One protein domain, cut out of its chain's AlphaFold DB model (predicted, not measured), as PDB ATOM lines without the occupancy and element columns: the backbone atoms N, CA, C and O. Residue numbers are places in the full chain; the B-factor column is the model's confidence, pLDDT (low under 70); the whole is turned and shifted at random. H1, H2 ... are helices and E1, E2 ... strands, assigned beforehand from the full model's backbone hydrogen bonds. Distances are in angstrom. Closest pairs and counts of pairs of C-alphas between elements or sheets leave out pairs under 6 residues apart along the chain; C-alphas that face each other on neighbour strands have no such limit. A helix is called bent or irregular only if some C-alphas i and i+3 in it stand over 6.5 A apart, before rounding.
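AT A GLANCE: This is residues 5 to 72 and 135 to 169 of the 389 residues of the protein "Hypothetical protein" of Symbiodinium microadriaticum (UniProt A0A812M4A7). A twisted sheet of five strands forms the middle layer, with helices over both faces: H1 and H3 cover one face, H1 toward the E3 and E1 side and H3 toward the E4 and E5 side, while the shorter H2 packs on the other face. The order across the sheet is E3, E1, E2, E4, E5, and it is mixed: E3, E1 and E2 are antiparallel neighbours, E2, E4 and E5 parallel ones. The printed part has 103 residues, with three named helices and five named strands in the order E1, E2, H1, E3, H2, E4, E5, H3, a mixed class of helices and strands. It is compact and rounded, with a radius of gyration of the C-alphas of 12.8 A and spans of 34 by 33 by 22 A.

IN THESE COORDINATES: Strand E1, residues 5 to 10, begins at C-alpha 5 at (115.415, 124.485, 82.891) and is 15.9 A long. E2 is residues 17 to 20, and helix H1 is residues 28 to 38, 15.4 A. E3, residues 39 to 46, measures 18.7 A. Helix H2 is residues 49 to 57, 12.3 A. E4, residues 64 to 70, measures 20.1 A and ends at C-alpha 70 at (116.680, 136.317, 90.908). After the cut come E5, residues 148 to 153, and H3, residues 154 to 167, 18.0 A, ending at C-alpha 167 at (124.758, 143.288, 76.244). H3 is irregular: C-alphas 155 and 158 are 8.5 A apart.

HOW THE PARTS SIT: E1 and E2 form a hairpin, with N 8 and O 18 at 3.0 A. E3, an edge strand, is antiparallel to E1, with N 7 and O 43 at 2.9 A. E2 and E4 are parallel, with N 19 and O 65 at 2.8 A, and so are E4 and E5, with N 152 and O 68 at 2.9 A. E2, H1, E3 and E3, H2, E4 are split strand-helix-strand units, whose two parallel strands have other strands between them, and both crossovers are right-handed. H1 is on the sheet, and its closest C-alphas to E3 are those of Glu 36 and Phe 42, 5.4 A. H3, on the same face, lies over E4 at a height over the sheet of 7.2 A. H2, on the opposite face at 9.3 A, lies over E1 and only just over E2, with 3 C-alphas. H1 and H3 are near each other; H1 and H2 are apart. Every O i to N i+4 pair is within hydrogen-bond range in H1 and H2, and 8 of 10 in H3.

THE WHOLE: The C-alphas of Gly 61 and His 72, the two farthest apart, are 35.8 A apart. Residues 73 to 134 are not printed, and C-alphas 72 and 135 are 12.1 A apart across the cut. Of the links printed whole, none is long. Residues 10 to 15, 60 to 62 and 142 have pLDDT under 70.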
ATOM      1  N   GLN A   5     114.532 123.525  83.546       80.12
ATOM      2  CA  GLN A   5     115.415 124.485  82.891       80.12
ATOM      3  C   GLN A   5     114.863 124.765  81.492       80.12
ATOM      4  O   GLN A   5     114.133 123.941  80.941       80.12
ATOM      5  N   ALA A   6     115.226 125.895  80.893       70.19
ATOM      6  CA  ALA A   6     114.863 126.174  79.505       70.19
ATOM      7  C   ALA A   6     116.088 126.530  78.671       70.19
ATOM      8  O   ALA A   6     117.031 127.161  79.150       70.19
ATOM      9  N   ILE A   7     116.056 126.110  77.413       77.44
ATOM     10  CA  ILE A   7     117.082 126.377  76.414       77.44
ATOM     11  C   ILE A   7     116.364 126.939  75.191       77.44
ATOM     12  O   ILE A   7     115.395 126.349  74.713       77.44
ATOM     13  N   GLY A   8     116.819 128.092  74.713       70.19
ATOM     14  CA  GLY A   8     116.257 128.764  73.548       70.19
ATOM     15  C   GLY A   8     117.358 129.229  72.607       70.19
ATOM     16  O   GLY A   8     118.266 129.948  73.023       70.19
ATOM     17  N   ASP A   9     117.287 128.833  71.340       70.31
ATOM     18  CA  ASP A   9     118.089 129.426  70.271       70.31
ATOM     19  C   ASP A   9     117.419 130.738  69.857       70.31
ATOM     20  O   ASP A   9     116.321 130.713  69.303       70.31
ATOM     21  N   VAL A  10     118.054 131.887  70.094       68.44
ATOM     22  CA  VAL A  10     117.465 133.186  69.734       68.44
ATOM     23  C   VAL A  10     118.112 133.716  68.455       68.44
ATOM     24  O   VAL A  10     119.320 133.930  68.391       68.44
ATOM     25  N   SER A  11     117.287 133.963  67.432       61.62
ATOM     26  CA  SER A  11     117.713 134.276  66.053       61.62
ATOM     27  C   SER A  11     118.525 135.554  65.874       61.62
ATOM     28  O   SER A  11     119.263 135.675  64.899       61.62
ATOM     29  N   CYS A  12     118.372 136.528  66.769       66.06
ATOM     30  CA  CYS A  12     119.097 137.796  66.703       66.06
ATOM     31  C   CYS A  12     120.549 137.689  67.183       66.06
ATOM     32  O   CYS A  12     121.317 138.635  67.020       66.06
ATOM     33  N   PHE A  13     120.925 136.561  67.780       62.94
ATOM     34  CA  PHE A  13     122.321 136.219  67.949       62.94
ATOM     35  C   PHE A  13     122.773 135.454  66.716       62.94
ATOM     36  O   PHE A  13     122.057 134.571  66.256       62.94
ATOM     37  N   GLU A  14     123.957 135.760  66.193       58.97
ATOM     38  CA  GLU A  14     124.622 134.951  65.167       58.97
ATOM     39  C   GLU A  14     124.876 133.523  65.711       58.97
ATOM     40  O   GLU A  14     125.954 133.210  66.203       58.97
ATOM     41  N   GLU A  15     123.836 132.682  65.691       65.75
ATOM     42  CA  GLU A  15     123.775 131.295  66.169       65.75
ATOM     43  C   GLU A  15     124.098 131.062  67.662       65.75
ATOM     44  O   GLU A  15     124.706 130.043  68.001       65.75
ATOM     45  N   LYS A  16     123.660 131.942  68.584       76.31
ATOM     46  CA  LYS A  16     123.839 131.694  70.032       76.31
ATOM     47  C   LYS A  16     122.661 130.989  70.694       76.31
ATOM     48  O   LYS A  16     121.509 131.394  70.544       76.31
ATOM     49  N   ALA A  17     122.984 129.990  71.511       85.50
ATOM     50  CA  ALA A  17     122.033 129.320  72.392       85.50
ATOM     51  C   ALA A  17     121.980 130.028  73.755       85.50
ATOM     52  O   ALA A  17     123.014 130.281  74.383       85.50
ATOM     53  N   MET A  18     120.778 130.340  74.231       88.62
ATOM     54  CA  MET A  18     120.550 130.875  75.567       88.62
ATOM     55  C   MET A  18     120.109 129.764  76.517       88.62
ATOM     56  O   MET A  18     119.168 129.025  76.241       88.62
ATOM     57  N   TYR A  19     120.770 129.686  77.668       91.38
ATOM     58  CA  TYR A  19     120.525 128.694  78.705       91.38
ATOM     59  C   TYR A  19     119.963 129.379  79.939       91.38
ATOM     60  O   TYR A  19     120.703 129.997  80.707       91.38
ATOM     61  N   TYR A  20     118.657 129.253  80.141       93.50
ATOM     62  CA  TYR A  20     118.002 129.787  81.319       93.50
ATOM     63  C   TYR A  20     118.126 128.810  82.483       93.50
ATOM     64  O   TYR A  20     117.575 127.704  82.452       93.50
ATOM     65  N   ARG A  21     118.812 129.251  83.541       92.31
ATOM     66  CA  ARG A  21     118.827 128.551  84.819       92.31
ATOM     67  C   ARG A  21     117.644 128.993  85.673       92.31
ATOM     68  O   ARG A  21     117.667 130.083  86.237       92.31
ATOM     69  N   HIS A  22     116.634 128.149  85.818       93.56
ATOM     70  CA  HIS A  22     115.450 128.478  86.605       93.56
ATOM     71  C   HIS A  22     115.741 128.433  88.110       93.56
ATOM     72  O   HIS A  22     116.121 127.399  88.672       93.56
ATOM     73  N   ILE A  23     115.492 129.569  88.761       93.25
ATOM     74  CA  ILE A  23     115.416 129.702  90.213       93.25
ATOM     75  C   ILE A  23     113.943 129.816  90.586       93.25
ATOM     76  O   ILE A  23     113.265 130.773  90.208       93.25
ATOM     77  N   TRP A  24     113.454 128.845  91.358       92.62
ATOM     78  CA  TRP A  24     112.052 128.778  91.759       92.62
ATOM     79  C   TRP A  24     111.575 130.093  92.370       92.62
ATOM     80  O   TRP A  24     112.289 130.724  93.156       92.62
ATOM     81  N   LYS A  25     110.341 130.466  92.018       93.50
ATOM     82  CA  LYS A  25     109.653 131.682  92.482       93.50
ATOM     83  C   LYS A  25     110.350 132.993  92.091       93.50
ATOM     84  O   LYS A  25     110.078 134.026  92.701       93.50
ATOM     85  N   SER A  26     111.155 132.956  91.026       94.44
ATOM     86  CA  SER A  26     111.763 134.126  90.365       94.44
ATOM     87  C   SER A  26     111.217 134.324  88.941       94.44
ATOM     88  O   SER A  26     111.967 134.619  88.016       94.44
ATOM     89  N   ALA A  27     109.902 134.116  88.776       93.00
ATOM     90  CA  ALA A  27     109.157 134.247  87.514       93.00
ATOM     91  C   ALA A  27     109.628 133.323  86.368       93.00
ATOM     92  O   ALA A  27     109.647 133.712  85.203       93.00
ATOM     93  N   GLY A  28     109.982 132.073  86.692       92.88
ATOM     94  CA  GLY A  28     110.472 131.104  85.707       92.88
ATOM     95  C   GLY A  28     109.501 130.800  84.569       92.88
ATOM     96  O   GLY A  28     109.925 130.792  83.421       92.88
ATOM     97  N   HIS A  29     108.207 130.628  84.856       92.12
ATOM     98  CA  HIS A  29     107.203 130.365  83.816       92.12
ATOM     99  C   HIS A  29     107.082 131.529  82.826       92.12
ATOM    100  O   HIS A  29     107.111 131.310  81.620       92.12
ATOM    101  N   SER A  30     107.054 132.771  83.319       93.75
ATOM    102  CA  SER A  30     107.061 133.955  82.453       93.75
ATOM    103  C   SER A  30     108.319 134.028  81.587       93.75
ATOM    104  O   SER A  30     108.234 134.405  80.421       93.75
ATOM    105  N   VAL A  31     109.484 133.638  82.122       94.94
ATOM    106  CA  VAL A  31     110.725 133.547  81.337       94.94
ATOM    107  C   VAL A  31     110.638 132.443  80.282       94.94
ATOM    108  O   VAL A  31     111.071 132.679  79.159       94.94
ATOM    109  N   PHE A  32     110.075 131.274  80.600       94.06
ATOM    110  CA  PHE A  32     109.896 130.183  79.638       94.06
ATOM    111  C   PHE A  32     109.050 130.626  78.440       94.06
ATOM    112  O   PHE A  32     109.514 130.528  77.308       94.06
ATOM    113  N   GLU A  33     107.869 131.197  78.684       94.31
ATOM    114  CA  GLU A  33     106.957 131.634  77.619       94.31
ATOM    115  C   GLU A  33     107.529 132.800  76.794       94.31
ATOM    116  O   GLU A  33     107.418 132.825  75.566       94.31
ATOM    117  N   ASN A  34     108.201 133.759  77.440       94.12
ATOM    118  CA  ASN A  34     108.859 134.852  76.721       94.12
ATOM    119  C   ASN A  34     110.056 134.363  75.897       94.12
ATOM    120  O   ASN A  34     110.263 134.842  74.782       94.12
ATOM    121  N   LEU A  35     110.834 133.408  76.417       92.50
ATOM    122  CA  LEU A  35     111.954 132.820  75.690       92.50
ATOM    123  C   LEU A  35     111.458 132.020  74.485       92.50
ATOM    124  O   LEU A  35     112.017 132.175  73.403       92.50
ATOM    125  N   GLU A  36     110.395 131.228  74.635       92.56
ATOM    126  CA  GLU A  36     109.753 130.507  73.532       92.56
ATOM    127  C   GLU A  36     109.326 131.466  72.413       92.56
ATOM    128  O   GLU A  36     109.651 131.243  71.248       92.56
ATOM    129  N   LYS A  37     108.690 132.588  72.771       91.44
ATOM    130  CA  LYS A  37     108.210 133.605  71.821       91.44
ATOM    131  C   LYS A  37     109.321 134.234  70.972       91.44
ATOM    132  O   LYS A  37     109.064 134.611  69.829       91.44
ATOM    133  N   VAL A  38     110.527 134.394  71.521       89.00
ATOM    134  CA  VAL A  38     111.657 135.037  70.816       89.00
ATOM    135  C   VAL A  38     112.645 134.041  70.205       89.00
ATOM    136  O   VAL A  38     113.501 134.441  69.413       89.00
ATOM    137  N   SER A  39     112.537 132.756  70.544       88.12
ATOM    138  CA  SER A  39     113.449 131.715  70.067       88.12
ATOM    139  C   SER A  39     112.993 131.119  68.734       88.12
ATOM    140  O   SER A  39     111.804 130.992  68.459       88.12
ATOM    141  N   THR A  40     113.939 130.709  67.891       87.94
ATOM    142  CA  THR A  40     113.660 129.883  66.704       87.94
ATOM    143  C   THR A  40     113.527 128.409  67.049       87.94
ATOM    144  O   THR A  40     112.731 127.716  66.425       87.94
ATOM    145  N   ASN A  41     114.283 127.945  68.047       86.44
ATOM    146  CA  ASN A  41     114.140 126.621  68.642       86.44
ATOM    147  C   ASN A  41     114.052 126.781  70.156       86.44
ATOM    148  O   ASN A  41     114.932 127.392  70.757       86.44
ATOM    149  N   PHE A  42     113.022 126.214  70.773       90.50
ATOM    150  CA  PHE A  42     112.827 126.254  72.217       90.50
ATOM    151  C   PHE A  42     112.665 124.840  72.768       90.50
ATOM    152  O   PHE A  42     111.990 123.999  72.172       90.50
ATOM    153  N   SER A  43     113.280 124.584  73.917       89.19
ATOM    154  CA  SER A  43     113.111 123.351  74.678       89.19
ATOM    155  C   SER A  43     113.097 123.645  76.172       89.19
ATOM    156  O   SER A  43     114.051 124.209  76.713       89.19
ATOM    157  N   GLN A  44     112.041 123.201  76.849       91.06
ATOM    158  CA  GLN A  44     111.959 123.148  78.305       91.06
ATOM    159  C   GLN A  44     112.285 121.723  78.756       91.06
ATOM    160  O   GLN A  44     111.651 120.761  78.323       91.06
ATOM    161  N   GLU A  45     113.299 121.580  79.602       87.31
ATOM    162  CA  GLU A  45     113.855 120.288  79.995       87.31
ATOM    163  C   GLU A  45     113.966 120.194  81.528       87.31
ATOM    164  O   GLU A  45     114.509 121.075  82.195       87.31
ATOM    165  N   GLY A  46     113.487 119.095  82.113       84.94
ATOM    166  CA  GLY A  46     113.684 118.779  83.532       84.94
ATOM    167  C   GLY A  46     115.100 118.272  83.798       84.94
ATOM    168  O   GLY A  46     115.306 117.066  83.903       84.94
ATOM    169  N   LEU A  47     116.080 119.177  83.866       84.06
ATOM    170  CA  LEU A  47     117.492 118.817  84.013       84.06
ATOM    171  C   LEU A  47     117.968 118.946  85.460       84.06
ATOM    172  O   LEU A  47     117.845 119.999  86.089       84.06
ATOM    173  N   SER A  48     118.628 117.899  85.958       83.81
ATOM    174  CA  SER A  48     119.496 118.034  87.128       83.81
ATOM    175  C   SER A  48     120.648 118.998  86.828       83.81
ATOM    176  O   SER A  48     120.997 119.253  85.673       83.81
ATOM    177  N   TYR A  49     121.314 119.505  87.868       80.69
ATOM    178  CA  TYR A  49     122.442 120.421  87.677       80.69
ATOM    179  C   TYR A  49     123.572 119.825  86.816       80.69
ATOM    180  O   TYR A  49     124.153 120.525  85.988       80.69
ATOM    181  N   ALA A  50     123.866 118.534  86.992       83.56
ATOM    182  CA  ALA A  50     124.890 117.846  86.210       83.56
ATOM    183  C   ALA A  50     124.501 117.759  84.727       83.56
ATOM    184  O   ALA A  50     125.318 118.075  83.866       83.56
ATOM    185  N   GLN A  51     123.241 117.421  84.440       86.81
ATOM    186  CA  GLN A  51     122.731 117.355  83.069       86.81
ATOM    187  C   GLN A  51     122.671 118.736  82.416       86.81
ATOM    188  O   GLN A  51     123.061 118.874  81.265       86.81
ATOM    189  N   PHE A  52     122.249 119.773  83.148       85.12
ATOM    190  CA  PHE A  52     122.276 121.151  82.650       85.12
ATOM    191  C   PHE A  52     123.695 121.566  82.244       85.12
ATOM    192  O   PHE A  52     123.897 122.184  81.204       85.12
ATOM    193  N   CYS A  53     124.690 121.169  83.031       85.56
ATOM    194  CA  CYS A  53     126.088 121.435  82.735       85.56
ATOM    195  C   CYS A  53     126.614 120.698  81.513       85.56
ATOM    196  O   CYS A  53     127.285 121.284  80.671       85.56
ATOM    197  N   GLU A  54     126.325 119.403  81.429       87.25
ATOM    198  CA  GLU A  54     126.670 118.588  80.272       87.25
ATOM    199  C   GLU A  54     126.033 119.181  79.018       87.25
ATOM    200  O   GLU A  54     126.714 119.391  78.020       87.25
ATOM    201  N   ARG A  55     124.759 119.571  79.105       84.88
ATOM    202  CA  ARG A  55     124.019 120.202  78.017       84.88
ATOM    203  C   ARG A  55     124.624 121.540  77.598       84.88
ATOM    204  O   ARG A  55     124.742 121.782  76.400       84.88
ATOM    205  N   TYR A  56     125.036 122.367  78.556       85.50
ATOM    206  CA  TYR A  56     125.735 123.632  78.315       85.50
ATOM    207  C   TYR A  56     127.088 123.407  77.616       85.50
ATOM    208  O   TYR A  56     127.372 124.029  76.601       85.50
ATOM    209  N   ASN A  57     127.886 122.447  78.093       85.00
ATOM    210  CA  ASN A  57     129.217 122.155  77.546       85.00
ATOM    211  C   ASN A  57     129.194 121.338  76.241       85.00
ATOM    212  O   ASN A  57     130.181 121.331  75.515       85.00
ATOM    213  N   SER A  58     128.103 120.619  75.952       81.75
ATOM    214  CA  SER A  58     127.981 119.734  74.780       81.75
ATOM    215  C   SER A  58     127.870 120.470  73.446       81.75
ATOM    216  O   SER A  58     127.998 119.853  72.389       81.75
ATOM    217  N   VAL A  59     127.602 121.775  73.475       73.06
ATOM    218  CA  VAL A  59     127.457 122.571  72.261       73.06
ATOM    219  C   VAL A  59     128.832 123.049  71.811       73.06
ATOM    220  O   VAL A  59     129.249 124.175  72.074       73.06
ATOM    221  N   ASP A  60     129.545 122.156  71.124       59.34
ATOM    222  CA  ASP A  60     130.804 122.472  70.454       59.34
ATOM    223  C   ASP A  60     130.582 123.576  69.405       59.34
ATOM    224  O   ASP A  60     129.737 123.464  68.516       59.34
ATOM    225  N   GLY A  61     131.364 124.651  69.497       60.31
ATOM    226  CA  GLY A  61     131.469 125.664  68.444       60.31
ATOM    227  C   GLY A  61     130.376 126.740  68.385       60.31
ATOM    228  O   GLY A  61     130.520 127.638  67.559       60.31
ATOM    229  N   LYS A  62     129.344 126.723  69.247       58.53
ATOM    230  CA  LYS A  62     128.412 127.863  69.381       58.53
ATOM    231  C   LYS A  62     128.748 128.704  70.606       58.53
ATOM    232  O   LYS A  62     128.920 128.174  71.702       58.53
ATOM    233  N   ASP A  63     128.796 130.018  70.418       76.75
ATOM    234  CA  ASP A  63     128.795 130.988  71.513       76.75
ATOM    235  C   ASP A  63     127.444 130.866  72.242       76.75
ATOM    236  O   ASP A  63     126.392 130.845  71.611       76.75
ATOM    237  N   HIS A  64     127.445 130.655  73.554       84.75
ATOM    238  CA  HIS A  64     126.225 130.375  74.306       84.75
ATOM    239  C   HIS A  64     126.230 131.104  75.646       84.75
ATOM    240  O   HIS A  64     127.260 131.279  76.299       84.75
ATOM    241  N   VAL A  65     125.048 131.547  76.069       87.88
ATOM    242  CA  VAL A  65     124.890 132.452  77.210       87.88
ATOM    243  C   VAL A  65     124.064 131.770  78.286       87.88
ATOM    244  O   VAL A  65     122.878 131.509  78.098       87.88
ATOM    245  N   GLY A  66     124.686 131.503  79.434       90.75
ATOM    246  CA  GLY A  66     123.964 131.139  80.647       90.75
ATOM    247  C   GLY A  66     123.352 132.385  81.273       90.75
ATOM    248  O   GLY A  66     124.050 133.384  81.452       90.75
ATOM    249  N   PHE A  67     122.072 132.341  81.620       94.31
ATOM    250  CA  PHE A  67     121.417 133.444  82.310       94.31
ATOM    251  C   PHE A  67     120.406 132.961  83.341       94.31
ATOM    252  O   PHE A  67     119.936 131.825  83.309       94.31
ATOM    253  N   THR A  68     120.061 133.836  84.277       95.56
ATOM    254  CA  THR A  68     118.999 133.585  85.252       95.56
ATOM    255  C   THR A  68     118.340 134.891  85.684       95.56
ATOM    256  O   THR A  68     118.841 135.979  85.397       95.56
ATOM    257  N   PHE A  69     117.234 134.767  86.408       96.38
ATOM    258  CA  PHE A  69     116.593 135.854  87.127       96.38
ATOM    259  C   PHE A  69     116.497 135.472  88.596       96.38
ATOM    260  O   PHE A  69     116.130 134.345  88.936       96.38
ATOM    261  N   VAL A  70     116.837 136.422  89.458       96.31
ATOM    262  CA  VAL A  70     116.680 136.317  90.908       96.31
ATOM    263  C   VAL A  70     115.587 137.261  91.376       96.31
ATOM    264  O   VAL A  70     115.294 138.266  90.734       96.31
ATOM    265  N   ARG A  71     115.007 136.960  92.528       95.31
ATOM    266  CA  ARG A  71     113.981 137.777  93.171       95.31
ATOM    267  C   ARG A  71     114.477 138.269  94.523       95.31
ATOM    268  O   ARG A  71     115.346 137.647  95.137       95.31
ATOM    269  N   HIS A  72     113.923 139.361  95.028       94.31
ATOM    270  CA  HIS A  72     114.200 139.830  96.374       94.31
ATOM    271  C   HIS A  72     114.026 138.682  97.391       94.31
ATOM    272  O   HIS A  72     112.959 138.051  97.411       94.31
ATOM    273  N   LEU A 135     121.379 131.618  96.022       91.00
ATOM    274  CA  LEU A 135     122.794 131.373  95.771       91.00
ATOM    275  C   LEU A 135     123.122 129.874  95.674       91.00
ATOM    276  O   LEU A 135     124.035 129.497  94.943       91.00
ATOM    277  N   GLU A 136     122.351 128.992  96.319       87.75
ATOM    278  CA  GLU A 136     122.515 127.539  96.157       87.75
ATOM    279  C   GLU A 136     122.241 127.062  94.725       87.75
ATOM    280  O   GLU A 136     122.772 126.040  94.295       87.75
ATOM    281  N   PHE A 137     121.447 127.810  93.957       86.50
ATOM    282  CA  PHE A 137     121.274 127.601  92.523       86.50
ATOM    283  C   PHE A 137     122.363 128.288  91.706       86.50
ATOM    284  O   PHE A 137     122.173 128.487  90.521       86.50
ATOM    285  N   MET A 138     123.484 128.699  92.283       85.44
ATOM    286  CA  MET A 138     124.570 129.361  91.550       85.44
ATOM    287  C   MET A 138     125.929 128.770  91.902       85.44
ATOM    288  O   MET A 138     126.830 128.791  91.070       85.44
ATOM    289  N   ILE A 139     126.058 128.184  93.095       81.69
ATOM    290  CA  ILE A 139     127.285 127.528  93.539       81.69
ATOM    291  C   ILE A 139     127.645 126.378  92.573       81.69
ATOM    292  O   ILE A 139     126.802 125.509  92.320       81.69
ATOM    293  N   PRO A 140     128.878 126.363  92.029       74.94
ATOM    294  CA  PRO A 140     129.389 125.256  91.229       74.94
ATOM    295  C   PRO A 140     129.324 123.937  92.002       74.94
ATOM    296  O   PRO A 140     129.752 123.866  93.155       74.94
ATOM    297  N   ASN A 141     128.828 122.879  91.367       72.12
ATOM    298  CA  ASN A 141     128.972 121.519  91.891       72.12
ATOM    299  C   ASN A 141     130.295 120.928  91.382       72.12
ATOM    300  O   ASN A 141     130.755 121.303  90.305       72.12
ATOM    301  N   ALA A 142     130.925 120.034  92.144       63.12
ATOM    302  CA  ALA A 142     132.274 119.530  91.877       63.12
ATOM    303  C   ALA A 142     132.442 119.061  90.415       63.12
ATOM    304  O   ALA A 142     131.888 118.040  90.015       63.12
ATOM    305  N   GLY A 143     133.204 119.826  89.622       70.62
ATOM    306  CA  GLY A 143     133.497 119.536  88.211       70.62
ATOM    307  C   GLY A 143     132.621 120.257  87.181       70.62
ATOM    308  O   GLY A 143     132.884 120.138  85.990       70.62
ATOM    309  N   CYS A 144     131.628 121.036  87.612       73.38
ATOM    310  CA  CYS A 144     130.760 121.804  86.734       73.38
ATOM    311  C   CYS A 144     130.645 123.267  87.184       73.38
ATOM    312  O   CYS A 144     130.194 123.551  88.293       73.38
ATOM    313  N   SER A 145     130.963 124.193  86.279       80.62
ATOM    314  CA  SER A 145     130.686 125.619  86.443       80.62
ATOM    315  C   SER A 145     130.086 126.165  85.156       80.62
ATOM    316  O   SER A 145     130.819 126.431  84.209       80.62
ATOM    317  N   VAL A 146     128.767 126.363  85.135       82.50
ATOM    318  CA  VAL A 146     128.111 127.116  84.059       82.50
ATOM    319  C   VAL A 146     128.249 128.610  84.365       82.50
ATOM    320  O   VAL A 146     127.677 129.064  85.363       82.50
ATOM    321  N   PRO A 147     129.016 129.384  83.575       86.50
ATOM    322  CA  PRO A 147     129.118 130.817  83.774       86.50
ATOM    323  C   PRO A 147     127.772 131.478  83.462       86.50
ATOM    324  O   PRO A 147     127.161 131.253  82.419       86.50
ATOM    325  N   MET A 148     127.319 132.314  84.390       89.19
ATOM    326  CA  MET A 148     126.109 133.109  84.214       89.19
ATOM    327  C   MET A 148     126.532 134.443  83.615       89.19
ATOM    328  O   MET A 148     127.028 135.318  84.324       89.19
ATOM    329  N   GLY A 149     126.402 134.555  82.294       89.12
ATOM    330  CA  GLY A 149     126.686 135.773  81.540       89.12
ATOM    331  C   GLY A 149     125.715 136.905  81.871       89.12
ATOM    332  O   GLY A 149     126.060 138.072  81.702       89.12
ATOM    333  N   PHE A 150     124.537 136.569  82.403       93.31
ATOM    334  CA  PHE A 150     123.557 137.540  82.859       93.31
ATOM    335  C   PHE A 150     122.772 137.050  84.087       93.31
ATOM    336  O   PHE A 150     122.379 135.887  84.172       93.31
ATOM    337  N   ILE A 151     122.543 137.946  85.048       95.38
ATOM    338  CA  ILE A 151     121.690 137.711  86.219       95.38
ATOM    339  C   ILE A 151     120.773 138.925  86.347       95.38
ATOM    340  O   ILE A 151     121.222 139.991  86.771       95.38
ATOM    341  N   GLY A 152     119.516 138.762  85.949       95.75
ATOM    342  CA  GLY A 152     118.492 139.799  86.049       95.75
ATOM    343  C   GLY A 152     117.739 139.760  87.374       95.75
ATOM    344  O   GLY A 152     117.911 138.836  88.176       95.75
ATOM    345  N   LYS A 153     116.877 140.752  87.596       95.38
ATOM    346  CA  LYS A 153     115.999 140.829  88.771       95.38
ATOM    347  C   LYS A 153     114.540 140.770  88.349       95.38
ATOM    348  O   LYS A 153     114.119 141.524  87.479       95.38
ATOM    349  N   THR A 154     113.744 139.931  89.008       93.62
ATOM    350  CA  THR A 154     112.302 139.805  88.734       93.62
ATOM    351  C   THR A 154     111.573 141.146  88.838       93.62
ATOM    352  O   THR A 154     110.590 141.384  88.145       93.62
ATOM    353  N   GLU A 155     112.065 142.056  89.666       88.69
ATOM    354  CA  GLU A 155     111.411 143.336  89.936       88.69
ATOM    355  C   GLU A 155     111.882 144.458  89.013       88.69
ATOM    356  O   GLU A 155     111.436 145.596  89.108       88.69
ATOM    357  N   SER A 156     112.774 144.130  88.082       91.44
ATOM    358  CA  SER A 156     113.142 144.967  86.942       91.44
ATOM    359  C   SER A 156     113.159 144.127  85.663       91.44
ATOM    360  O   SER A 156     113.992 144.352  84.788       91.44
ATOM    361  N   MET A 157     112.252 143.142  85.582       91.06
ATOM    362  CA  MET A 157     112.255 142.096  84.557       91.06
ATOM    363  C   MET A 157     112.253 142.669  83.144       91.06
ATOM    364  O   MET A 157     113.045 142.236  82.322       91.06
ATOM    365  N   GLU A 158     111.396 143.647  82.852       91.44
ATOM    366  CA  GLU A 158     111.310 144.245  81.516       91.44
ATOM    367  C   GLU A 158     112.611 144.947  81.124       91.44
ATOM    368  O   GLU A 158     113.200 144.642  80.082       91.44
ATOM    369  N   ASP A 159     113.103 145.827  81.999       91.69
ATOM    370  CA  ASP A 159     114.355 146.541  81.781       91.69
ATOM    371  C   ASP A 159     115.511 145.572  81.589       91.69
ATOM    372  O   ASP A 159     116.360 145.796  80.724       91.69
ATOM    373  N   ASP A 160     115.583 144.516  82.402       93.88
ATOM    374  CA  ASP A 160     116.753 143.654  82.424       93.88
ATOM    375  C   ASP A 160     116.688 142.400  81.558       93.88
ATOM    376  O   ASP A 160     117.723 141.941  81.082       93.88
ATOM    377  N   TRP A 161     115.494 142.083  81.059       93.06
ATOM    378  CA  TRP A 161     115.300 141.411  79.777       93.06
ATOM    379  C   TRP A 161     115.916 142.219  78.628       93.06
ATOM    380  O   TRP A 161     116.788 141.708  77.928       93.06
ATOM    381  N   ILE A 162     115.569 143.503  78.467       91.19
ATOM    382  CA  ILE A 162     116.149 144.352  77.408       91.19
ATOM    383  C   ILE A 162     117.673 144.462  77.566       91.19
ATOM    384  O   ILE A 162     118.408 144.306  76.586       91.19
ATOM    385  N   ARG A 163     118.176 144.681  78.792       91.31
ATOM    386  CA  ARG A 163     119.626 144.742  79.056       91.31
ATOM    387  C   ARG A 163     120.330 143.449  78.668       91.31
ATOM    388  O   ARG A 163     121.390 143.534  78.054       91.31
ATOM    389  N   MET A 164     119.769 142.286  78.999       91.12
ATOM    390  CA  MET A 164     120.355 140.987  78.662       91.12
ATOM    391  C   MET A 164     120.626 140.872  77.160       91.12
ATOM    392  O   MET A 164     121.756 140.603  76.760       91.12
ATOM    393  N   PHE A 165     119.625 141.143  76.319       88.25
ATOM    394  CA  PHE A 165     119.797 141.086  74.864       88.25
ATOM    395  C   PHE A 165     120.710 142.204  74.338       88.25
ATOM    396  O   PHE A 165     121.551 141.953  73.472       88.25
ATOM    397  N   GLY A 166     120.633 143.401  74.928       85.94
ATOM    398  CA  GLY A 166     121.481 144.541  74.579       85.94
ATOM    399  C   GLY A 166     122.977 144.310  74.829       85.94
ATOM    400  O   GLY A 166     123.794 144.648  73.972       85.94
ATOM    401  N   VAL A 167     123.356 143.674  75.950       82.19
ATOM    402  CA  VAL A 167     124.758 143.288  76.244       82.19
ATOM    403  C   VAL A 167     125.324 142.363  75.166       82.19
ATOM    404  O   VAL A 167     126.526 142.367  74.898       82.19
ATOM    405  N   HIS A 168     124.455 141.613  74.499       78.38
ATOM    406  CA  HIS A 168     124.815 140.679  73.445       78.38
ATOM    407  C   HIS A 168     124.509 141.209  72.034       78.38
ATOM    408  O   HIS A 168     124.488 140.427  71.088       78.38
ATOM    409  N   GLN A 169     124.314 142.529  71.890       82.62
ATOM    410  CA  GLN A 169     124.060 143.224  70.619       82.62
ATOM    411  C   GLN A 169     122.829 142.708  69.855       82.62
ATOM    412  O   GLN A 169     122.697 142.938  68.654       82.62
TER     413      GLN A 169